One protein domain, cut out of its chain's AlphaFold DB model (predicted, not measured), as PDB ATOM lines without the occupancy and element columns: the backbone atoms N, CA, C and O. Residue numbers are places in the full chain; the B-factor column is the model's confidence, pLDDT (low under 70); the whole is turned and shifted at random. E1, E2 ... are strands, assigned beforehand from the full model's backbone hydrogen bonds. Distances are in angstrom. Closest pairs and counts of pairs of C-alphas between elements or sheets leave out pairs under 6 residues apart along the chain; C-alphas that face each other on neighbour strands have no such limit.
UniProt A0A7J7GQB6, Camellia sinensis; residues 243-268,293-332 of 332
ATOM      1  N   SER A 243     398.643  93.593 101.000       82.69
ATOM      2  CA  SER A 243     398.531  92.893  99.729       82.69
ATOM      3  C   SER A 243     399.753  92.039  99.411       82.69
ATOM      4  O   SER A 243     400.858  92.270  99.904       82.69
ATOM      5  N   ARG A 244     399.543  91.038  98.558       81.50
ATOM      6  CA  ARG A 244     400.587  90.186  97.990       81.50
ATOM      7  C   ARG A 244     400.542  90.267  96.478       81.50
ATOM      8  O   ARG A 244     399.474  90.130  95.888       81.50
ATOM      9  N   ASN A 245     401.707  90.414  95.863       82.88
ATOM     10  CA  ASN A 245     401.860  90.363  94.415       82.88
ATOM     11  C   ASN A 245     402.770  89.186  94.074       82.88
ATOM     12  O   ASN A 245     403.936  89.169  94.464       82.88
ATOM     13  N   ILE A 246     402.228  88.198  93.372       80.94
ATOM     14  CA  ILE A 246     402.965  87.039  92.870       80.94
ATOM     15  C   ILE A 246     403.269  87.304  91.399       80.94
ATOM     16  O   ILE A 246     402.357  87.527  90.608       80.94
ATOM     17  N   TYR A 247     404.545  87.300  91.034       83.69
ATOM     18  CA  TYR A 247     405.011  87.569  89.675       83.69
ATOM     19  C   TYR A 247     406.290  86.779  89.388       83.69
ATOM     20  O   TYR A 247     406.858  86.178  90.301       83.69
ATOM     21  N   ASN A 248     406.731  86.773  88.126       82.81
ATOM     22  CA  ASN A 248     407.899  86.014  87.659       82.81
ATOM     23  C   ASN A 248     407.827  84.526  88.049       82.81
ATOM     24  O   ASN A 248     408.776  83.953  88.581       82.81
ATOM     25  N   VAL A 249     406.663  83.911  87.831       83.19
ATOM     26  CA  VAL A 249     406.457  82.486  88.099       83.19
ATOM     27  C   VAL A 249     407.209  81.665  87.052       83.19
ATOM     28  O   VAL A 249     406.884  81.708  85.871       83.19
ATOM     29  N   GLU A 250     408.192  80.881  87.494       82.19
ATOM     30  CA  GLU A 250     408.957  79.986  86.625       82.19
ATOM     31  C   GLU A 250     408.414  78.552  86.678       82.19
ATOM     32  O   GLU A 250     408.410  77.892  87.725       82.19
ATOM     33  N   PHE A 251     407.993  78.030  85.526       80.19
ATOM     34  CA  PHE A 251     407.523  76.652  85.410       80.19
ATOM     35  C   PHE A 251     408.685  75.673  85.239       80.19
ATOM     36  O   PHE A 251     409.506  75.788  84.331       80.19
ATOM     37  N   ARG A 252     408.704  74.613  86.055       80.25
ATOM     38  CA  ARG A 252     409.637  73.487  85.883       80.25
ATOM     39  C   ARG A 252     409.112  72.496  84.845       80.25
ATOM     40  O   ARG A 252     408.696  71.390  85.190       80.25
ATOM     41  N   LEU A 253     409.147  72.890  83.573       82.31
ATOM     42  CA  LEU A 253     408.585  72.117  82.455       82.31
ATOM     43  C   LEU A 253     409.201  70.716  82.311       82.31
ATOM     44  O   LEU A 253     408.496  69.773  81.971       82.31
ATOM     45  N   ASN A 254     410.472  70.537  82.682       80.81
ATOM     46  CA  ASN A 254     411.143  69.227  82.665       80.81
ATOM     47  C   ASN A 254     410.495  68.184  83.593       80.81
ATOM     48  O   ASN A 254     410.756  66.993  83.455       80.81
ATOM     49  N   HIS A 255     409.696  68.617  84.572       78.56
ATOM     50  CA  HIS A 255     408.967  67.736  85.488       78.56
ATOM     51  C   HIS A 255     407.468  67.661  85.157       78.56
ATOM     52  O   HIS A 255     406.707  67.065  85.925       78.56
ATOM     53  N   ALA A 256     407.027  68.283  84.059       77.94
ATOM     54  CA  ALA A 256     405.636  68.250  83.646       77.94
ATOM     55  C   ALA A 256     405.209  66.819  83.292       77.94
ATOM     56  O   ALA A 256     405.996  66.007  82.807       77.94
ATOM     57  N   ARG A 257     403.943  66.503  83.565       79.12
ATOM     58  CA  ARG A 257     403.354  65.192  83.293       79.12
ATOM     59  C   ARG A 257     402.100  65.384  82.466       79.12
ATOM     60  O   ARG A 257     401.290  66.248  82.791       79.12
ATOM     61  N   ILE A 258     401.957  64.574  81.424       79.75
ATOM     62  CA  ILE A 258     400.772  64.555  80.574       79.75
ATOM     63  C   ILE A 258     400.021  63.255  80.863       79.75
ATOM     64  O   ILE A 258     400.629  62.186  80.895       79.75
ATOM     65  N   TYR A 259     398.719  63.366  81.108       79.88
ATOM     66  CA  TYR A 259     397.834  62.249  81.433       79.88
ATOM     67  C   TYR A 259     396.709  62.152  80.402       79.88
ATOM     68  O   TYR A 259     396.494  63.094  79.640       79.88
ATOM     69  N   ASP A 260     396.023  61.008  80.383       80.31
ATOM     70  CA  ASP A 260     394.785  60.775  79.625       80.31
ATOM     71  C   ASP A 260     394.872  61.106  78.124       80.31
ATOM     72  O   ASP A 260     393.889  61.481  77.483       80.31
ATOM     73  N   GLN A 261     396.063  60.934  77.537       82.69
ATOM     74  CA  GLN A 261     396.240  61.045  76.093       82.69
ATOM     75  C   GLN A 261     395.455  59.933  75.399       82.69
ATOM     76  O   GLN A 261     395.703  58.746  75.615       82.69
ATOM     77  N   SER A 262     394.530  60.326  74.530       79.38
ATOM     78  CA  SER A 262     393.793  59.417  73.661       79.38
ATOM     79  C   SER A 262     393.963  59.855  72.212       79.38
ATOM     80  O   SER A 262     393.947  61.043  71.892       79.38
ATOM     81  N   ILE A 263     394.169  58.882  71.328       76.12
ATOM     82  CA  ILE A 263     394.221  59.134  69.890       76.12
ATOM     83  C   ILE A 263     392.778  59.239  69.405       76.12
ATOM     84  O   ILE A 263     392.021  58.274  69.498       76.12
ATOM     85  N   ILE A 264     392.401  60.407  68.886       71.75
ATOM     86  CA  ILE A 264     391.096  60.627  68.260       71.75
ATOM     87  C   ILE A 264     391.273  60.492  66.747       71.75
ATOM     88  O   ILE A 264     391.928  61.318  66.110       71.75
ATOM     89  N   THR A 265     390.692  59.449  66.154       75.56
ATOM     90  CA  THR A 265     390.620  59.309  64.694       75.56
ATOM     91  C   THR A 265     389.614  60.320  64.147       75.56
ATOM     92  O   THR A 265     388.408  60.136  64.284       75.56
ATOM     93  N   MET A 266     390.115  61.407  63.550       68.44
ATOM     94  CA  MET A 266     389.294  62.541  63.096       68.44
ATOM     95  C   MET A 266     388.396  62.214  61.896       68.44
ATOM     96  O   MET A 266     387.269  62.692  61.816       68.44
ATOM     97  N   THR A 267     388.897  61.437  60.937       70.12
ATOM     98  CA  THR A 267     388.134  61.013  59.760       70.12
ATOM     99  C   THR A 267     388.737  59.738  59.185       70.12
ATOM    100  O   THR A 267     389.946  59.520  59.275       70.12
ATOM    101  N   THR A 268     387.899  58.896  58.591       71.62
ATOM    102  CA  THR A 268     388.311  57.728  57.807       71.62
ATOM    103  C   THR A 268     387.675  57.852  56.433       71.62
ATOM    104  O   THR A 268     386.457  57.986  56.336       71.62
ATOM    105  N   SER A 293     392.427  76.124  80.723       70.50
ATOM    106  CA  SER A 293     393.354  76.201  81.847       70.50
ATOM    107  C   SER A 293     392.564  76.461  83.127       70.50
ATOM    108  O   SER A 293     391.486  77.056  83.108       70.50
ATOM    109  N   THR A 294     393.073  75.976  84.258       64.88
ATOM    110  CA  THR A 294     392.429  76.160  85.562       64.88
ATOM    111  C   THR A 294     393.469  76.568  86.585       64.88
ATOM    112  O   THR A 294     394.512  75.931  86.715       64.88
ATOM    113  N   TRP A 295     393.161  77.629  87.321       65.38
ATOM    114  CA  TRP A 295     393.972  78.144  88.413       65.38
ATOM    115  C   TRP A 295     393.203  77.966  89.714       65.38
ATOM    116  O   TRP A 295     392.068  78.419  89.822       65.38
ATOM    117  N   ASN A 296     393.829  77.317  90.694       57.53
ATOM    118  CA  ASN A 296     393.257  77.106  92.020       57.53
ATOM    119  C   ASN A 296     394.162  77.743  93.077       57.53
ATOM    120  O   ASN A 296     395.389  77.661  92.983       57.53
ATOM    121  N   THR A 297     393.569  78.344  94.105       57.41
ATOM    122  CA  THR A 297     394.293  78.921  95.246       57.41
ATOM    123  C   THR A 297     394.104  78.042  96.487       57.41
ATOM    124  O   THR A 297     393.119  77.326  96.618       57.41
ATOM    125  N   SER A 298     395.076  78.020  97.404       54.62
ATOM    126  CA  SER A 298     394.936  77.323  98.696       54.62
ATOM    127  C   SER A 298     395.654  78.096  99.799       54.62
ATOM    128  O   SER A 298     396.884  78.213  99.779       54.62
ATOM    129  N   VAL A 299     394.886  78.609 100.765       54.69
ATOM    130  CA  VAL A 299     395.380  79.332 101.949       54.69
ATOM    131  C   VAL A 299     394.982  78.587 103.227       54.69
ATOM    132  O   VAL A 299     393.870  78.083 103.341       54.69
ATOM    133  N   SER A 300     395.907  78.475 104.185       51.41
ATOM    134  CA  SER A 300     395.688  77.770 105.462       51.41
ATOM    135  C   SER A 300     394.811  78.562 106.445       51.41
ATOM    136  O   SER A 300     394.160  77.963 107.311       51.41
ATOM    137  N   LEU A 301     394.797  79.892 106.305       56.34
ATOM    138  CA  LEU A 301     393.992  80.871 107.039       56.34
ATOM    139  C   LEU A 301     393.537  81.931 106.022       56.34
ATOM    140  O   LEU A 301     394.376  82.472 105.303       56.34
ATOM    141  N   ASN A 302     392.233  82.203 105.931       63.19
ATOM    142  CA  ASN A 302     391.735  83.339 105.152       63.19
ATOM    143  C   ASN A 302     391.659  84.552 106.085       63.19
ATOM    144  O   ASN A 302     390.822  84.577 106.985       63.19
ATOM    145  N   LEU A 303     392.570  85.504 105.887       65.69
ATOM    146  CA  LEU A 303     392.746  86.690 106.730       65.69
ATOM    147  C   LEU A 303     392.544  87.994 105.936       65.69
ATOM    148  O   LEU A 303     393.020  89.046 106.340       65.69
ATOM    149  N   GLY A 304     391.870  87.929 104.781       66.12
ATOM    150  CA  GLY A 304     391.445  89.109 104.015       66.12
ATOM    151  C   GLY A 304     392.530  89.852 103.221       66.12
ATOM    152  O   GLY A 304     392.212  90.807 102.508       66.12
ATOM    153  N   ALA A 305     393.796  89.430 103.289       73.62
ATOM    154  CA  ALA A 305     394.888  90.036 102.531       73.62
ATOM    155  C   ALA A 305     394.706  89.843 101.011       73.62
ATOM    156  O   ALA A 305     394.705  88.721 100.496       73.62
ATOM    157  N   LYS A 306     394.619  90.955 100.269       78.56
ATOM    158  CA  LYS A 306     394.412  90.936  98.813       78.56
ATOM    159  C   LYS A 306     395.623  90.345  98.103       78.56
ATOM    160  O   LYS A 306     396.734  90.842  98.252       78.56
ATOM    161  N   THR A 307     395.416  89.330  97.276       79.25
ATOM    162  CA  THR A 307     396.493  88.696  96.510       79.25
ATOM    163  C   THR A 307     396.271  88.899  95.020       79.25
ATOM    164  O   THR A 307     395.209  88.570  94.504       79.25
ATOM    165  N   THR A 308     397.281  89.401  94.314       82.88
ATOM    166  CA  THR A 308     397.325  89.419  92.851       82.88
ATOM    167  C   THR A 308     398.375  88.435  92.350       82.88
ATOM    168  O   THR A 308     399.414  88.235  92.984       82.88
ATOM    169  N   ILE A 309     398.099  87.800  91.217       79.88
ATOM    170  CA  ILE A 309     399.062  86.964  90.504       79.88
ATOM    171  C   ILE A 309     399.168  87.433  89.063       79.88
ATOM    172  O   ILE A 309     398.148  87.643  88.407       79.88
ATOM    173  N   LYS A 310     400.402  87.554  88.578       82.50
ATOM    174  CA  LYS A 310     400.741  87.652  87.164       82.50
ATOM    175  C   LYS A 310     401.687  86.503  86.820       82.50
ATOM    176  O   LYS A 310     402.746  86.361  87.425       82.50
ATOM    177  N   THR A 311     401.299  85.667  85.874       85.12
ATOM    178  CA  THR A 311     402.040  84.457  85.494       85.12
ATOM    179  C   THR A 311     401.737  84.115  84.055       85.12
ATOM    180  O   THR A 311     400.691  84.497  83.543       85.12
ATOM    181  N   ASP A 312     402.599  83.334  83.427       85.00
ATOM    182  CA  ASP A 312     402.266  82.732  82.148       85.00
ATOM    183  C   ASP A 312     401.399  81.474  82.335       85.00
ATOM    184  O   ASP A 312     401.226  80.976  83.452       85.00
ATOM    185  N   ILE A 313     400.844  80.959  81.241       82.31
ATOM    186  CA  ILE A 313     400.029  79.747  81.176       82.31
ATOM    187  C   ILE A 313     400.803  78.694  80.366       82.31
ATOM    188  O   ILE A 313     401.139  78.954  79.205       82.31
ATOM    189  N   PRO A 314     401.084  77.510  80.942       82.38
ATOM    190  CA  PRO A 314     401.657  76.393  80.210       82.38
ATOM    191  C   PRO A 314     400.588  75.651  79.393       82.38
ATOM    192  O   PRO A 314     399.450  75.486  79.832       82.38
ATOM    193  N   PHE A 315     400.972  75.148  78.223       83.19
ATOM    194  CA  PHE A 315     400.125  74.406  77.292       83.19
ATOM    195  C   PHE A 315     400.858  73.207  76.712       83.19
ATOM    196  O   PHE A 315     402.085  73.179  76.673       83.19
ATOM    197  N   ILE A 316     400.093  72.240  76.210       80.94
ATOM    198  CA  ILE A 316     400.632  71.090  75.489       80.94
ATOM    199  C   ILE A 316     400.628  71.411  73.991       80.94
ATOM    200  O   ILE A 316     399.573  71.712  73.435       80.94
ATOM    201  N   VAL A 317     401.795  71.343  73.351       80.50
ATOM    202  CA  VAL A 317     401.995  71.534  71.905       80.50
ATOM    203  C   VAL A 317     402.891  70.405  71.410       80.50
ATOM    204  O   VAL A 317     403.951  70.164  71.983       80.50
ATOM    205  N   ASP A 318     402.437  69.652  70.405       80.12
ATOM    206  CA  ASP A 318     403.175  68.527  69.804       80.12
ATOM    207  C   ASP A 318     403.777  67.540  70.827       80.12
ATOM    208  O   ASP A 318     404.905  67.061  70.701       80.12
ATOM    209  N   GLY A 319     403.023  67.247  71.893       75.31
ATOM    210  CA  GLY A 319     403.437  66.329  72.959       75.31
ATOM    211  C   GLY A 319     404.457  66.898  73.955       75.31
ATOM    212  O   GLY A 319     404.901  66.171  74.844       75.31
ATOM    213  N   LYS A 320     404.811  68.182  73.853       79.12
ATOM    214  CA  LYS A 320     405.667  68.917  74.797       79.12
ATOM    215  C   LYS A 320     404.857  69.952  75.564       79.12
ATOM    216  O   LYS A 320     403.777  70.339  75.131       79.12
ATOM    217  N   VAL A 321     405.375  70.395  76.709       81.94
ATOM    218  CA  VAL A 321     404.776  71.502  77.465       81.94
ATOM    219  C   VAL A 321     405.562  72.777  77.190       81.94
ATOM    220  O   VAL A 321     406.770  72.813  77.409       81.94
ATOM    221  N   GLU A 322     404.865  73.808  76.731       82.62
ATOM    222  CA  GLU A 322     405.402  75.121  76.368       82.62
ATOM    223  C   GLU A 322     404.595  76.233  77.048       82.62
ATOM    224  O   GLU A 322     403.528  75.980  77.598       82.62
ATOM    225  N   VAL A 323     405.090  77.471  77.029       81.06
ATOM    226  CA  VAL A 323     404.485  78.620  77.721       81.06
ATOM    227  C   VAL A 323     404.314  79.762  76.720       81.06
ATOM    228  O   VAL A 323     405.287  80.137  76.072       81.06
ATOM    229  N   TRP A 324     403.095  80.295  76.557       70.94
ATOM    230  CA  TRP A 324     402.825  81.290  75.499       70.94
ATOM    231  C   TRP A 324     401.727  82.327  75.776       70.94
ATOM    232  O   TRP A 324     401.595  83.269  74.996       70.94
ATOM    233  N   ALA A 325     400.941  82.194  76.846       76.38
ATOM    234  CA  ALA A 325     399.900  83.169  77.192       76.38
ATOM    235  C   ALA A 325     400.107  83.715  78.603       76.38
ATOM    236  O   ALA A 325     400.596  82.992  79.462       76.38
ATOM    237  N   GLU A 326     399.686  84.954  78.856       81.00
ATOM    238  CA  GLU A 326     399.720  85.560  80.190       81.00
ATOM    239  C   GLU A 326     398.369  85.407  80.906       81.00
ATOM    240  O   GLU A 326     397.295  85.508  80.312       81.00
ATOM    241  N   PHE A 327     398.428  85.217  82.219       78.88
ATOM    242  CA  PHE A 327     397.308  85.238  83.146       78.88
ATOM    243  C   PHE A 327     397.540  86.312  84.209       78.88
ATOM    244  O   PHE A 327     398.613  86.402  84.809       78.88
ATOM    245  N   THR A 328     396.504  87.104  84.478       82.38
ATOM    246  CA  THR A 328     396.446  87.989  85.644       82.38
ATOM    247  C   THR A 328     395.165  87.709  86.418       82.38
ATOM    248  O   THR A 328     394.082  87.698  85.836       82.38
ATOM    249  N   GLY A 329     395.287  87.490  87.726       76.31
ATOM    250  CA  GLY A 329     394.157  87.208  88.611       76.31
ATOM    251  C   GLY A 329     394.279  87.927  89.950       76.31
ATOM    252  O   GLY A 329     395.383  88.244  90.393       76.31
ATOM    253  N   ALA A 330     393.141  88.168  90.599       76.31
ATOM    254  CA  ALA A 330     393.058  88.747  91.937       76.31
ATOM    255  C   ALA A 330     392.151  87.894  92.833       76.31
ATOM    256  O   ALA A 330     391.112  87.412  92.383       76.31
ATOM    257  N   TYR A 331     392.549  87.725  94.093       71.00
ATOM    258  CA  TYR A 331     391.889  86.871  95.079       71.00
ATOM    259  C   TYR A 331     391.912  87.523  96.468       71.00
ATOM    260  O   TYR A 331     392.790  88.339  96.769       71.00
ATOM    261  N   THR A 332     390.967  87.121  97.316       58.91
ATOM    262  CA  THR A 332     390.847  87.465  98.744       58.91
ATOM    263  C   THR A 332     390.506  86.215  99.526       58.91
ATOM    264  O   THR A 332     389.611  85.478  99.058       58.91
TER     265      THR A 332
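Overview. This is residues 243 to 268 and 293 to 332 of the 332 residues of a protein of Camellia sinensis (UniProt A0A7J7GQB6). A narrow, twisted ribbon is made by the long hairpin of E2 and E3, with short E1 beside E2; of the long unnamed stretch after E1, residues 262 to 268 stick out as a tail. The printed part has 66 residues, no named helix and three strands, E1, E2, E3 along the chain and across a mixed sheet. It is all strand, with under half of its residues in named elements. It is only just extended, close to loose, with radius of gyration of the C-alphas 16.4 A and spans 56 by 21 by 21 A.

Arrangement. Start at E1, residues 243 to 246, parallel to E2, residues 306 to 317, at 17 degrees; N 244 and O 306, 2.8 A apart, are within hydrogen-bond range. E2 forms an antiparallel hairpin with E3, residues 320 to 331, at 161 degrees; look at N 309 and O 329, 2.9 A apart, within range. E3 bends by 67 degrees at residue 324.

Along the chain. Find C-alpha 243 at (398.531, 92.893, 99.729), where E1 begins, 10.0 A long. E2 runs 34.0 A; E3, 30.4 A, ends at C-alpha 331, (391.889, 86.871, 95.079).

Size, cuts and confidence. Residues 269 to 292 are cut out; C-alphas 268 and 293 are 30.7 A apart. Confidence is low at residues 266, 294 to 304 and 332.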